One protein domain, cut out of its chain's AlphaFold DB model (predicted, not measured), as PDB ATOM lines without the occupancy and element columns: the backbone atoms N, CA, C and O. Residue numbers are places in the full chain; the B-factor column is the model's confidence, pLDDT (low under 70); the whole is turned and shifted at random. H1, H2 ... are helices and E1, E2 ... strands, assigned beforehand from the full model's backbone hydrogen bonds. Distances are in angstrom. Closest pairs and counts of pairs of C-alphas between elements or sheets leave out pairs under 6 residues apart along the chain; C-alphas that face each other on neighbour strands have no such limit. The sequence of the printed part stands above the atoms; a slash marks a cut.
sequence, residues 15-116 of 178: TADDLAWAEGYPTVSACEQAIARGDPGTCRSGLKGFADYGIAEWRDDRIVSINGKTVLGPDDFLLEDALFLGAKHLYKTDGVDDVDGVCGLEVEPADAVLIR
ATOM      1  N   THR A  15     181.525 341.954 268.544       74.44
ATOM      2  CA  THR A  15     180.894 342.451 269.780       74.44
ATOM      3  C   THR A  15     181.132 343.944 270.032       74.44
ATOM      4  O   THR A  15     180.421 344.542 270.833       74.44
ATOM      5  N   ALA A  16     182.121 344.549 269.366       75.50
ATOM      6  CA  ALA A  16     182.390 345.981 269.424       75.50
ATOM      7  C   ALA A  16     181.259 346.817 268.818       75.50
ATOM      8  O   ALA A  16     180.907 347.863 269.358       75.50
ATOM      9  N   ASP A  17     180.682 346.347 267.712       78.56
ATOM     10  CA  ASP A  17     179.587 347.040 267.037       78.56
ATOM     11  C   ASP A  17     178.308 346.990 267.874       78.56
ATOM     12  O   ASP A  17     177.627 348.005 268.010       78.56
ATOM     13  N   ASP A  18     178.020 345.831 268.478       81.38
ATOM     14  CA  ASP A  18     176.858 345.643 269.352       81.38
ATOM     15  C   ASP A  18     176.919 346.579 270.566       81.38
ATOM     16  O   ASP A  18     175.915 347.190 270.942       81.38
ATOM     17  N   LEU A  19     178.106 346.720 271.164       78.12
ATOM     18  CA  LEU A  19     178.310 347.599 272.306       78.12
ATOM     19  C   LEU A  19     178.250 349.078 271.912       78.12
ATOM     20  O   LEU A  19     177.548 349.844 272.567       78.12
ATOM     21  N   ALA A  20     178.933 349.481 270.835       78.88
ATOM     22  CA  ALA A  20     178.874 350.858 270.348       78.88
ATOM     23  C   ALA A  20     177.428 351.281 270.070       78.88
ATOM     24  O   ALA A  20     176.993 352.339 270.521       78.88
ATOM     25  N   TRP A  21     176.655 350.400 269.430       82.19
ATOM     26  CA  TRP A  21     175.235 350.616 269.196       82.19
ATOM     27  C   TRP A  21     174.430 350.761 270.495       82.19
ATOM     28  O   TRP A  21     173.629 351.691 270.614       82.19
ATOM     29  N   ALA A  22     174.629 349.868 271.470       83.75
ATOM     30  CA  ALA A  22     173.927 349.909 272.755       83.75
ATOM     31  C   ALA A  22     174.205 351.200 273.546       83.75
ATOM     32  O   ALA A  22     173.317 351.706 274.230       83.75
ATOM     33  N   GLU A  23     175.411 351.744 273.401       80.19
ATOM     34  CA  GLU A  23     175.892 352.960 274.066       80.19
ATOM     35  C   GLU A  23     175.593 354.241 273.254       80.19
ATOM     36  O   GLU A  23     175.925 355.350 273.671       80.19
ATOM     37  N   GLY A  24     174.935 354.117 272.093       82.25
ATOM     38  CA  GLY A  24     174.512 355.251 271.264       82.25
ATOM     39  C   GLY A  24     175.605 355.852 270.373       82.25
ATOM     40  O   GLY A  24     175.441 356.970 269.872       82.25
ATOM     41  N   TYR A  25     176.698 355.124 270.146       80.75
ATOM     42  CA  TYR A  25     177.816 355.511 269.286       80.75
ATOM     43  C   TYR A  25     177.768 354.792 267.923       80.75
ATOM     44  O   TYR A  25     177.125 353.746 267.782       80.75
ATOM     45  N   PRO A  26     178.420 355.335 266.876       77.94
ATOM     46  CA  PRO A  26     178.571 354.642 265.599       77.94
ATOM     47  C   PRO A  26     179.302 353.304 265.728       77.94
ATOM     48  O   PRO A  26     180.186 353.140 266.566       77.94
ATOM     49  N   THR A  27     178.945 352.350 264.867       77.31
ATOM     50  CA  THR A  27     179.594 351.039 264.854       77.31
ATOM     51  C   THR A  27     181.052 351.166 264.432       77.31
ATOM     52  O   THR A  27     181.398 351.896 263.498       77.31
ATOM     53  N   VAL A  28     181.916 350.410 265.098       74.38
ATOM     54  CA  VAL A  28     183.362 350.451 264.892       74.38
ATOM     55  C   VAL A  28     183.727 350.004 263.474       74.38
ATOM     56  O   VAL A  28     184.584 350.607 262.828       74.38
ATOM     57  N   SER A  29     183.011 349.017 262.929       73.31
ATOM     58  CA  SER A  29     183.189 348.557 261.545       73.31
ATOM     59  C   SER A  29     182.921 349.640 260.490       73.31
ATOM     60  O   SER A  29     183.574 349.669 259.443       73.31
ATOM     61  N   ALA A  30     181.977 350.555 260.740       72.06
ATOM     62  CA  ALA A  30     181.695 351.663 259.830       72.06
ATOM     63  C   ALA A  30     182.826 352.701 259.867       72.06
ATOM     64  O   ALA A  30     183.233 353.219 258.823       72.06
ATOM     65  N   CYS A  31     183.367 352.944 261.060       71.19
ATOM     66  CA  CYS A  31     184.494 353.834 261.301       71.19
ATOM     67  C   CYS A  31     185.790 353.336 260.632       71.19
ATOM     68  O   CYS A  31     186.439 354.086 259.898       71.19
ATOM     69  N   GLU A  32     186.131 352.049 260.776       73.12
ATOM     70  CA  GLU A  32     187.289 351.433 260.102       73.12
ATOM     71  C   GLU A  32     187.231 351.599 258.575       73.12
ATOM     72  O   GLU A  32     188.238 351.900 257.930       73.12
ATOM     73  N   GLN A  33     186.048 351.423 257.978       71.12
ATOM     74  CA  GLN A  33     185.865 351.575 256.534       71.12
ATOM     75  C   GLN A  33     186.040 353.021 256.062       71.12
ATOM     76  O   GLN A  33     186.508 353.226 254.940       71.12
ATOM     77  N   ALA A  34     185.657 354.011 256.873       66.88
ATOM     78  CA  ALA A  34     185.852 355.426 256.559       66.88
ATOM     79  C   ALA A  34     187.343 355.799 256.585       66.88
ATOM     80  O   ALA A  34     187.864 356.350 255.610       66.88
ATOM     81  N   ILE A  35     188.063 355.369 257.624       66.12
ATOM     82  CA  ILE A  35     189.513 355.581 257.755       66.12
ATOM     83  C   ILE A  35     190.282 354.881 256.638       66.12
ATOM     84  O   ILE A  35     191.172 355.479 256.038       66.12
ATOM     85  N   ALA A  36     189.907 353.649 256.281       67.62
ATOM     86  CA  ALA A  36     190.530 352.932 255.169       67.62
ATOM     87  C   ALA A  36     190.375 353.660 253.818       67.62
ATOM     88  O   ALA A  36     191.153 353.415 252.896       67.62
ATOM     89  N   ARG A  37     189.386 354.555 253.688       68.38
ATOM     90  CA  ARG A  37     189.184 355.414 252.510       68.38
ATOM     91  C   ARG A  37     189.936 356.747 252.605       68.38
ATOM     92  O   ARG A  37     189.927 357.496 251.632       68.38
ATOM     93  N   GLY A  38     190.581 357.033 253.739       61.91
ATOM     94  CA  GLY A  38     191.230 358.313 254.027       61.91
ATOM     95  C   GLY A  38     190.240 359.463 254.215       61.91
ATOM     96  O   GLY A  38     190.627 360.622 254.089       61.91
ATOM     97  N   ASP A  39     188.967 359.153 254.466       67.88
ATOM     98  CA  ASP A  39     187.929 360.149 254.693       67.88
ATOM     99  C   ASP A  39     187.738 360.314 256.206       67.88
ATOM    100  O   ASP A  39     187.340 359.348 256.866       67.88
ATOM    101  N   PRO A  40     188.008 361.501 256.780       61.53
ATOM    102  CA  PRO A  40     187.754 361.736 258.193       61.53
ATOM    103  C   PRO A  40     186.260 361.642 258.547       61.53
ATOM    104  O   PRO A  40     185.910 361.553 259.718       61.53
ATOM    105  N   GLY A  41     185.354 361.614 257.564       64.94
ATOM    106  CA  GLY A  41     183.935 361.402 257.809       64.94
ATOM    107  C   GLY A  41     183.320 362.509 258.669       64.94
ATOM    108  O   GLY A  41     183.667 363.685 258.556       64.94
ATOM    109  N   THR A  42     182.344 362.143 259.504       67.50
ATOM    110  CA  THR A  42     181.689 363.086 260.424       67.50
ATOM    111  C   THR A  42     182.357 363.025 261.792       67.50
ATOM    112  O   THR A  42     182.236 362.018 262.483       67.50
ATOM    113  N   CYS A  43     182.996 364.122 262.196       75.19
ATOM    114  CA  CYS A  43     183.450 364.328 263.567       75.19
ATOM    115  C   CYS A  43     182.268 364.742 264.456       75.19
ATOM    116  O   CYS A  43     181.553 365.703 264.151       75.19
ATOM    117  N   ARG A  44     182.059 364.011 265.549       77.75
ATOM    118  CA  ARG A  44     180.988 364.224 266.524       77.75
ATOM    119  C   ARG A  44     181.376 365.213 267.612       77.75
ATOM    120  O   ARG A  44     180.498 365.921 268.098       77.75
ATOM    121  N   SER A  45     182.663 365.316 267.941       75.94
ATOM    122  CA  SER A  45     183.162 366.363 268.843       75.94
ATOM    123  C   SER A  45     183.153 367.763 268.212       75.94
ATOM    124  O   SER A  45     183.204 368.773 268.912       75.94
ATOM    125  N   GLY A  46     183.085 367.842 266.878       77.50
ATOM    126  CA  GLY A  46     183.205 369.089 266.123       77.50
ATOM    127  C   GLY A  46     184.653 369.527 265.864       77.50
ATOM    128  O   GLY A  46     184.866 370.578 265.249       77.50
ATOM    129  N   LEU A  47     185.647 368.738 266.285       77.50
ATOM    130  CA  LEU A  47     187.040 368.933 265.896       77.50
ATOM    131  C   LEU A  47     187.233 368.692 264.393       77.50
ATOM    132  O   LEU A  47     186.601 367.852 263.757       77.50
ATOM    133  N   LYS A  48     188.125 369.465 263.779       78.00
ATOM    134  CA  LYS A  48     188.451 369.289 262.358       78.00
ATOM    135  C   LYS A  48     189.572 368.270 262.214       78.00
ATOM    136  O   LYS A  48     190.533 368.338 262.966       78.00
ATOM    137  N   GLY A  49     189.463 367.393 261.217       74.75
ATOM    138  CA  GLY A  49     190.495 366.398 260.896       74.75
ATOM    139  C   GLY A  49     190.366 365.075 261.655       74.75
ATOM    140  O   GLY A  49     191.027 364.111 261.291       74.75
ATOM    141  N   PHE A  50     189.471 365.004 262.641       74.94
ATOM    142  CA  PHE A  50     189.195 363.797 263.410       74.94
ATOM    143  C   PHE A  50     188.086 362.968 262.767       74.94
ATOM    144  O   PHE A  50     187.110 363.514 262.253       74.94
ATOM    145  N   ALA A  51     188.253 361.650 262.814       74.38
ATOM    146  CA  ALA A  51     187.276 360.672 262.371       74.38
ATOM    147  C   ALA A  51     186.789 359.849 263.549       74.38
ATOM    148  O   ALA A  51     187.603 359.434 264.372       74.38
ATOM    149  N   ASP A  52     185.487 359.576 263.599       76.00
ATOM    150  CA  ASP A  52     184.960 358.594 264.539       76.00
ATOM    151  C   ASP A  52     185.654 357.251 264.309       76.00
ATOM    152  O   ASP A  52     185.837 356.812 263.170       76.00
ATOM    153  N   TYR A  53     186.092 356.643 265.401       71.31
ATOM    154  CA  TYR A  53     186.874 355.424 265.439       71.31
ATOM    155  C   TYR A  53     186.254 354.352 266.348       71.31
ATOM    156  O   TYR A  53     186.750 353.227 266.393       71.31
ATOM    157  N   GLY A  54     185.141 354.654 267.025       76.44
ATOM    158  CA  GLY A  54     184.412 353.705 267.861       76.44
ATOM    159  C   GLY A  54     184.286 354.169 269.303       76.44
ATOM    160  O   GLY A  54     184.066 355.346 269.565       76.44
ATOM    161  N   ILE A  55     184.410 353.236 270.250       76.25
ATOM    162  CA  ILE A  55     184.253 353.517 271.680       76.25
ATOM    163  C   ILE A  55     185.458 353.066 272.502       76.25
ATOM    164  O   ILE A  55     186.113 352.058 272.218       76.25
ATOM    165  N   ALA A  56     185.721 353.812 273.563       75.88
ATOM    166  CA  ALA A  56     186.679 353.479 274.601       75.88
ATOM    167  C   ALA A  56     186.085 353.828 275.965       75.88
ATOM    168  O   ALA A  56     185.129 354.584 276.064       75.88
ATOM    169  N   GLU A  57     186.637 353.276 277.029       74.56
ATOM    170  CA  GLU A  57     186.210 353.551 278.389       74.56
ATOM    171  C   GLU A  57     187.367 354.114 279.182       74.56
ATOM    172  O   GLU A  57     188.460 353.551 279.200       74.56
ATOM    173  N   TRP A  58     187.108 355.220 279.862       69.44
ATOM    174  CA  TRP A  58     188.038 355.756 280.834       69.44
ATOM    175  C   TRP A  58     187.855 355.029 282.173       69.44
ATOM    176  O   TRP A  58     186.772 355.060 282.761       69.44
ATOM    177  N   ARG A  59     188.906 354.346 282.640       64.06
ATOM    178  CA  ARG A  59     188.981 353.637 283.927       64.06
ATOM    179  C   ARG A  59     190.348 353.861 284.561       64.06
ATOM    180  O   ARG A  59     191.368 353.617 283.924       64.06
ATOM    181  N   ASP A  60     190.363 354.254 285.833       63.62
ATOM    182  CA  ASP A  60     191.576 354.347 286.662       63.62
ATOM    183  C   ASP A  60     192.730 355.133 285.996       63.62
ATOM    184  O   ASP A  60     193.856 354.638 285.883       63.62
ATOM    185  N   ASP A  61     192.445 356.356 285.528       60.09
ATOM    186  CA  ASP A  61     193.381 357.239 284.802       60.09
ATOM    187  C   ASP A  61     193.931 356.654 283.488       60.09
ATOM    188  O   ASP A  61     195.017 357.019 283.022       60.09
ATOM    189  N   ARG A  62     193.206 355.710 282.882       59.78
ATOM    190  CA  ARG A  62     193.570 355.103 281.604       59.78
ATOM    191  C   ARG A  62     192.368 355.010 280.691       59.78
ATOM    192  O   ARG A  62     191.256 354.716 281.112       59.78
ATOM    193  N   ILE A  63     192.639 355.175 279.408       62.41
ATOM    194  CA  ILE A  63     191.738 354.702 278.369       62.41
ATOM    195  C   ILE A  63     191.867 353.180 278.365       62.41
ATOM    196  O   ILE A  63     192.964 352.655 278.513       62.41
ATOM    197  N   VAL A  64     190.765 352.464 278.218       62.03
ATOM    198  CA  VAL A  64     190.702 351.032 277.948       62.03
ATOM    199  C   VAL A  64     189.765 350.889 276.768       62.03
ATOM    200  O   VAL A  64     188.665 351.431 276.773       62.03
ATOM    201  N   SER A  65     190.174 350.188 275.719       63.06
ATOM    202  CA  SER A  65     189.226 349.906 274.658       63.06
ATOM    203  C   SER A  65     188.271 348.848 275.184       63.06
ATOM    204  O   SER A  65     188.697 347.772 275.609       63.06
ATOM    205  N   ILE A  66     186.975 349.145 275.149       57.84
ATOM    206  CA  ILE A  66     185.945 348.286 275.753       57.84
ATOM    207  C   ILE A  66     185.806 346.959 274.990       57.84
ATOM    208  O   ILE A  66     185.211 345.998 275.467       57.84
ATOM    209  N   ASN A  67     186.468 346.850 273.842       57.34
ATOM    210  CA  ASN A  67     186.402 345.705 272.947       57.34
ATOM    211  C   ASN A  67     187.506 344.667 273.218       57.34
ATOM    212  O   ASN A  67     187.895 343.926 272.319       57.34
ATOM    213  N   GLY A  68     188.019 344.614 274.455       52.62
ATOM    214  CA  GLY A  68     188.954 343.583 274.918       52.62
ATOM    215  C   GLY A  68     190.438 343.890 274.702       52.62
ATOM    216  O   GLY A  68     191.255 342.981 274.827       52.62
ATOM    217  N   LYS A  69     190.807 345.146 274.400       57.75
ATOM    218  CA  LYS A  69     192.207 345.540 274.157       57.75
ATOM    219  C   LYS A  69     192.753 346.457 275.241       57.75
ATOM    220  O   LYS A  69     192.112 347.423 275.659       57.75
ATOM    221  N   THR A  70     193.968 346.147 275.687       54.12
ATOM    222  CA  THR A  70     194.703 346.934 276.676       54.12
ATOM    223  C   THR A  70     195.283 348.177 276.016       54.12
ATOM    224  O   THR A  70     196.137 348.095 275.141       54.12
ATOM    225  N   VAL A  71     194.839 349.346 276.458       57.41
ATOM    226  CA  VAL A  71     195.346 350.634 275.981       57.41
ATOM    227  C   VAL A  71     196.296 351.157 277.049       57.41
ATOM    228  O   VAL A  71     195.974 351.138 278.238       57.41
ATOM    229  N   LEU A  72     197.514 351.517 276.648       52.16
ATOM    230  CA  LEU A  72     198.584 351.825 277.597       52.16
ATOM    231  C   LEU A  72     198.797 353.319 277.822       52.16
ATOM    232  O   LEU A  72     199.361 353.669 278.864       52.16
ATOM    233  N   GLY A  73     198.348 354.177 276.903       56.50
ATOM    234  CA  GLY A  73     198.613 355.611 276.950       56.50
ATOM    235  C   GLY A  73     197.651 356.463 276.112       56.50
ATOM    236  O   GLY A  73     196.725 355.941 275.485       56.50
ATOM    237  N   PRO A  74     197.831 357.798 276.146       57.06
ATOM    238  CA  PRO A  74     196.924 358.756 275.514       57.06
ATOM    239  C   PRO A  74     197.079 358.799 273.986       57.06
ATOM    240  O   PRO A  74     196.108 359.078 273.290       57.06
ATOM    241  N   ASP A  75     198.261 358.452 273.466       64.12
ATOM    242  CA  ASP A  75     198.621 358.605 272.047       64.12
ATOM    243  C   ASP A  75     198.868 357.252 271.341       64.12
ATOM    244  O   ASP A  75     198.965 357.182 270.116       64.12
ATOM    245  N   ASP A  76     198.902 356.147 272.090       71.75
ATOM    246  CA  ASP A  76     199.264 354.807 271.621       71.75
ATOM    247  C   ASP A  76     198.202 353.756 271.991       71.75
ATOM    248  O   ASP A  76     197.632 353.753 273.081       71.75
ATOM    249  N   PHE A  77     197.846 352.900 271.033       71.06
ATOM    250  CA  PHE A  77     197.057 351.690 271.269       71.06
ATOM    251  C   PHE A  77     197.969 350.484 271.091       71.06
ATOM    252  O   PHE A  77     198.590 350.332 270.039       71.06
ATOM    253  N   LEU A  78     197.999 349.601 272.087       72.69
ATOM    254  CA  LEU A  78     198.537 348.265 271.891       72.69
ATOM    255  C   LEU A  78     197.422 347.350 271.403       72.69
ATOM    256  O   LEU A  78     196.383 347.194 272.044       72.69
ATOM    257  N   LEU A  79     197.640 346.770 270.234       74.31
ATOM    258  CA  LEU A  79     196.786 345.757 269.640       74.31
ATOM    259  C   LEU A  79     197.432 344.384 269.859       74.31
ATOM    260  O   LEU A  79     198.523 344.269 270.415       74.31
ATOM    261  N   GLU A  80     196.744 343.330 269.432       74.50
ATOM    262  CA  GLU A  80     197.206 341.947 269.617       74.50
ATOM    263  C   GLU A  80     198.566 341.689 268.962       74.50
ATOM    264  O   GLU A  80     199.388 340.993 269.541       74.50
ATOM    265  N   ASP A  81     198.821 342.262 267.783       77.50
ATOM    266  CA  ASP A  81     200.051 342.038 267.011       77.50
ATOM    267  C   ASP A  81     200.683 343.334 266.469       77.50
ATOM    268  O   ASP A  81     201.604 343.294 265.643       77.50
ATOM    269  N   ALA A  82     200.181 344.493 266.899       80.25
ATOM    270  CA  ALA A  82     200.582 345.783 266.365       80.25
ATOM    271  C   ALA A  82     200.434 346.922 267.371       80.25
ATOM    272  O   ALA A  82     199.584 346.918 268.254       80.25
ATOM    273  N   LEU A  83     201.256 347.942 267.184       81.75
ATOM    274  CA  LEU A  83     201.144 349.237 267.821       81.75
ATOM    275  C   LEU A  83     200.415 350.176 266.866       81.75
ATOM    276  O   LEU A  83     200.797 350.293 265.701       81.75
ATOM    277  N   PHE A  84     199.411 350.885 267.363       79.19
ATOM    278  CA  PHE A  84     198.769 351.960 266.626       79.19
ATOM    279  C   PHE A  84     199.055 353.316 267.269       79.19
ATOM    280  O   PHE A  84     198.846 353.505 268.468       79.19
ATOM    281  N   LEU A  85     199.509 354.258 266.449       78.75
ATOM    282  CA  LEU A  85     199.886 355.618 266.813       78.75
ATOM    283  C   LEU A  85     199.000 356.605 266.056       78.75
ATOM    284  O   LEU A  85     198.721 356.391 264.882       78.75
ATOM    285  N   GLY A  86     198.581 357.683 266.708       75.12
ATOM    286  CA  GLY A  86     197.824 358.763 266.071       75.12
ATOM    287  C   GLY A  86     197.200 359.683 267.111       75.12
ATOM    288  O   GLY A  86     196.957 359.246 268.237       75.12
ATOM    289  N   ALA A  87     196.947 360.944 266.750       76.88
ATOM    290  CA  ALA A  87     196.255 361.878 267.635       76.88
ATOM    291  C   ALA A  87     194.819 361.403 267.889       76.88
ATOM    292  O   ALA A  87     194.137 360.936 266.973       76.88
ATOM    293  N   LYS A  88     194.364 361.516 269.141       77.62
ATOM    294  CA  LYS A  88     193.081 360.964 269.594       77.62
ATOM    295  C   LYS A  88     192.264 361.999 270.333       77.62
ATOM    296  O   LYS A  88     192.802 362.890 270.988       77.62
ATOM    297  N   HIS A  89     190.957 361.823 270.276       79.12
ATOM    298  CA  HIS A  89     190.015 362.615 271.034       79.12
ATOM    299  C   HIS A  89     188.907 361.720 271.583       79.12
ATOM    300  O   HIS A  89     188.403 360.849 270.882       79.12
ATOM    301  N   LEU A  90     188.546 361.919 272.849       80.19
ATOM    302  CA  LEU A  90     187.401 361.254 273.464       80.19
ATOM    303  C   LEU A  90     186.243 362.239 273.554       80.19
ATOM    304  O   LEU A  90     186.453 363.390 273.931       80.19
ATOM    305  N   TYR A  91     185.034 361.774 273.253       80.00
ATOM    306  CA  TYR A  91     183.827 362.591 273.324       80.00
ATOM    307  C   TYR A  91     182.658 361.826 273.953       80.00
ATOM    308  O   TYR A  91     182.563 360.601 273.858       80.00
ATOM    309  N   LYS A  92     181.731 362.564 274.565       82.75
ATOM    310  CA  LYS A  92     180.448 362.049 275.054       82.75
ATOM    311  C   LYS A  92     179.308 362.556 274.180       82.75
ATOM    312  O   LYS A  92     179.297 363.717 273.776       82.75
ATOM    313  N   THR A  93     178.328 361.703 273.905       70.25
ATOM    314  CA  THR A  93     177.135 362.070 273.121       70.25
ATOM    315  C   THR A  93     176.171 362.996 273.873       70.25
ATOM    316  O   THR A  93     175.374 363.675 273.228       70.25
ATOM    317  N   ASP A  94     176.258 363.070 275.206       69.12
ATOM    318  CA  ASP A  94     175.404 363.893 276.074       69.12
ATOM    319  C   ASP A  94     176.020 365.251 276.474       69.12
ATOM    320  O   ASP A  94     175.364 366.045 277.151       69.12
ATOM    321  N   GLY A  95     177.234 365.567 276.005       56.62
ATOM    322  CA  GLY A  95     177.873 366.875 276.200       56.62
ATOM    323  C   GLY A  95     178.385 367.138 277.620       56.62
ATOM    324  O   GLY A  95     178.558 368.298 277.991       56.62
ATOM    325  N   VAL A  96     178.597 366.094 278.424       53.50
ATOM    326  CA  VAL A  96     179.201 366.217 279.757       53.50
ATOM    327  C   VAL A  96     180.726 366.326 279.615       53.50
ATOM    328  O   VAL A  96     181.347 365.505 278.946       53.50
ATOM    329  N   ASP A  97     181.325 367.338 280.253       54.53
ATOM    330  CA  ASP A  97     182.770 367.645 280.190       54.53
ATOM    331  C   ASP A  97     183.671 366.603 280.889       54.53
ATOM    332  O   ASP A  97     184.897 366.690 280.809       54.53
ATOM    333  N   ASP A  98     183.081 365.628 281.585       63.38
ATOM    334  CA  ASP A  98     183.808 364.568 282.279       63.38
ATOM    335  C   ASP A  98     183.829 363.296 281.416       63.38
ATOM    336  O   ASP A  98     182.790 362.689 281.141       63.38
ATOM    337  N   VAL A  99     185.017 362.911 280.945       65.62
ATOM    338  CA  VAL A  99     185.227 361.759 280.045       65.62
ATOM    339  C   VAL A  99     185.278 360.418 280.790       65.62
ATOM    340  O   VAL A  99     185.663 359.404 280.214       65.62
ATOM    341  N   ASP A 100     184.855 360.379 282.053       69.94
ATOM    342  CA  ASP A 100     184.749 359.147 282.833       69.94
ATOM    343  C   ASP A 100     183.719 358.162 282.233       69.94
ATOM    344  O   ASP A 100     182.608 358.528 281.834       69.94
ATOM    345  N   GLY A 101     184.065 356.871 282.171       74.62
ATOM    346  CA  GLY A 101     183.205 355.810 281.626       74.62
ATOM    347  C   GLY A 101     183.244 355.676 280.096       74.62
ATOM    348  O   GLY A 101     184.215 356.062 279.448       74.62
ATOM    349  N   VAL A 102     182.191 355.098 279.502       79.25
ATOM    350  CA  VAL A 102     182.122 354.796 278.055       79.25
ATOM    351  C   VAL A 102     182.022 356.073 277.218       79.25
ATOM    352  O   VAL A 102     181.091 356.859 277.384       79.25
ATOM    353  N   CYS A 103     182.969 356.277 276.313       81.38
ATOM    354  CA  CYS A 103     183.101 357.444 275.449       81.38
ATOM    355  C   CYS A 103     183.259 357.023 273.992       81.38
ATOM    356  O   CYS A 103     183.784 355.949 273.695       81.38
ATOM    357  N   GLY A 104     182.883 357.916 273.085       80.81
ATOM    358  CA  GLY A 104     183.279 357.840 271.690       80.81
ATOM    359  C   GLY A 104     184.759 358.178 271.552       80.81
ATOM    360  O   GLY A 104     185.288 359.020 272.281       80.81
ATOM    361  N   LEU A 105     185.431 357.503 270.633       80.50
ATOM    362  CA  LEU A 105     186.839 357.663 270.318       80.50
ATOM    363  C   LEU A 105     186.947 358.178 268.893       80.50
ATOM    364  O   LEU A 105     186.470 357.535 267.967       80.50
ATOM    365  N   GLU A 106     187.620 359.302 268.719       81.06
ATOM    366  CA  GLU A 106     187.980 359.839 267.417       81.06
ATOM    367  C   GLU A 106     189.495 359.821 267.242       81.06
ATOM    368  O   GLU A 106     190.253 360.004 268.198       81.06
ATOM    369  N   VAL A 107     189.942 359.615 266.008       77.00
ATOM    370  CA  VAL A 107     191.359 359.585 265.639       77.00
ATOM    371  C   VAL A 107     191.583 360.468 264.422       77.00
ATOM    372  O   VAL A 107     190.759 360.479 263.513       77.00
ATOM    373  N   GLU A 108     192.698 361.194 264.389       78.50
ATOM    374  CA  GLU A 108     193.144 361.924 263.202       78.50
ATOM    375  C   GLU A 108     193.762 360.948 262.182       78.50
ATOM    376  O   GLU A 108     194.863 360.438 262.410       78.50
ATOM    377  N   PRO A 109     193.099 360.659 261.041       71.94
ATOM    378  CA  PRO A 109     193.572 359.626 260.118       71.94
ATOM    379  C   PRO A 109     194.874 360.001 259.404       71.94
ATOM    380  O   PRO A 109     195.599 359.120 258.953       71.94
ATOM    381  N   ALA A 110     195.159 361.302 259.273       71.62
ATOM    382  CA  ALA A 110     196.337 361.806 258.569       71.62
ATOM    383  C   ALA A 110     197.652 361.419 259.264       71.62
ATOM    384  O   ALA A 110     198.640 361.143 258.584       71.62
ATOM    385  N   ASP A 111     197.628 361.335 260.595       71.31
ATOM    386  CA  ASP A 111     198.788 361.024 261.434       71.31
ATOM    387  C   ASP A 111     198.742 359.584 261.980       71.31
ATOM    388  O   ASP A 111     199.581 359.180 262.787       71.31
ATOM    389  N   ALA A 112     197.755 358.797 261.540       73.94
ATOM    390  CA  ALA A 112     197.528 357.436 261.990       73.94
ATOM    391  C   ALA A 112     198.537 356.453 261.371       73.94
ATOM    392  O   ALA A 112     198.556 356.224 260.158       73.94
ATOM    393  N   VAL A 113     199.336 355.806 262.218       77.69
ATOM    394  CA  VAL A 113     200.353 354.824 261.828       77.69
ATOM    395  C   VAL A 113     200.115 353.508 262.558       77.69
ATOM    396  O   VAL A 113     199.940 353.472 263.773       77.69
ATOM    397  N   LEU A 114     200.162 352.407 261.810       79.88
ATOM    398  CA  LEU A 114     200.121 351.052 262.348       79.88
ATOM    399  C   LEU A 114     201.483 350.375 262.151       79.88
ATOM    400  O   LEU A 114     201.955 350.244 261.023       79.88
ATOM    401  N   ILE A 115     202.090 349.909 263.240       84.06
ATOM    402  CA  ILE A 115     203.389 349.232 263.255       84.06
ATOM    403  C   ILE A 115     203.192 347.827 263.809       84.06
ATOM    404  O   ILE A 115     202.950 347.655 265.001       84.06
ATOM    405  N   ARG A 116     203.321 346.797 262.971       85.12
ATOM    406  CA  ARG A 116     203.222 345.412 263.454       85.12
ATOM    407  C   ARG A 116     204.438 345.051 264.294       85.12
ATOM    408  O   ARG A 116     205.565 345.367 263.919       85.12
TER     409      ARG A 116
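What this domain is: This is residues 15 to 116 of the 178 residues of an uncharacterized protein of Bifidobacterium thermophilum (UniProt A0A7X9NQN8). A strongly twisted and curled four-stranded sheet, E2, E1, E6, E5, has two short helices packed on it: H1 lies across it over strand E1, and H2 lies beside the strands, close to E1. At one end of the longest axis sits a small second sheet, E3, E4, E7, joined to the first where E4 runs on into E5 and E6 leads to E7. The 102 printed residues hold two named helices and seven named strands, in the order H1 H2 E1 E2 E3 E4 E5 E6 E7; both sheets are antiparallel throughout, and the class is mixed, helices and strands. The whole is compact, with a radius of gyration of the C-alphas of 12.5 A and spans of 33 by 28 by 24 A.

Where its parts are: H1, residues 15 to 22, begins at C-alpha 15, (180.894, 342.451, 269.780), and is 10.6 A long. H2, residues 28 to 36, is 12.3 A long. E1, residues 51 to 59, is the longest strand, 22.7 A from C-alpha 51 at (187.276, 360.672, 262.371) to C-alpha 59, and bends by 64 degrees at residue 54. E2 is residues 62 to 64, E3 residues 76 to 78, E4 residues 82 to 85 and E5 residues 88 to 91. E6, residues 101 to 107, is 18.3 A long. E7, residues 113 to 116, ends at C-alpha 116, (203.222, 345.412, 263.454).

How they stand to each other: H1 and H2 touch, with the C-alphas of Asp 17 and Val 28 closest at 5.5 A, and are only just about perpendicular, at 72 degrees. Every O i to N i+4 pair in H1 and H2 is within hydrogen-bond range. H1 is on the sheet E2 E1 E6 E5 at a height over the sheet of 9.0 A. H2 is on it too, over none of its strands, and its closest C-alphas to E1 are those of Val 28 and Gly 54, 4.5 A apart. E1 and E2 form a hairpin, with N 57 and O 64 at 2.8 A. E1 and E6 are antiparallel at 146 degrees, with N 53 and O 105 at 2.7 A. E5 and E6 form a hairpin, with N 89 and O 106 at 2.8 A. E4 runs on into E5 at 77 degrees. In the other sheet, E3 and E4 form a hairpin, with N 77 and O 84 at 2.8 A, and E4 and E7 are antiparallel, with N 83 and O 115 at 2.8 A. H1 and H2 are not on this sheet.

The domain as a whole: The C-alphas farthest apart, those of Val 96 and Arg 116, are 35.7 A apart. The printed part has no cut. The links H2 to E1, 14 residues, and E2 to E3, 11 residues, are long. Mean pLDDT of the printed part is 71.9; residues 34 to 42, 58 to 75 and 94 to 100 are under 70.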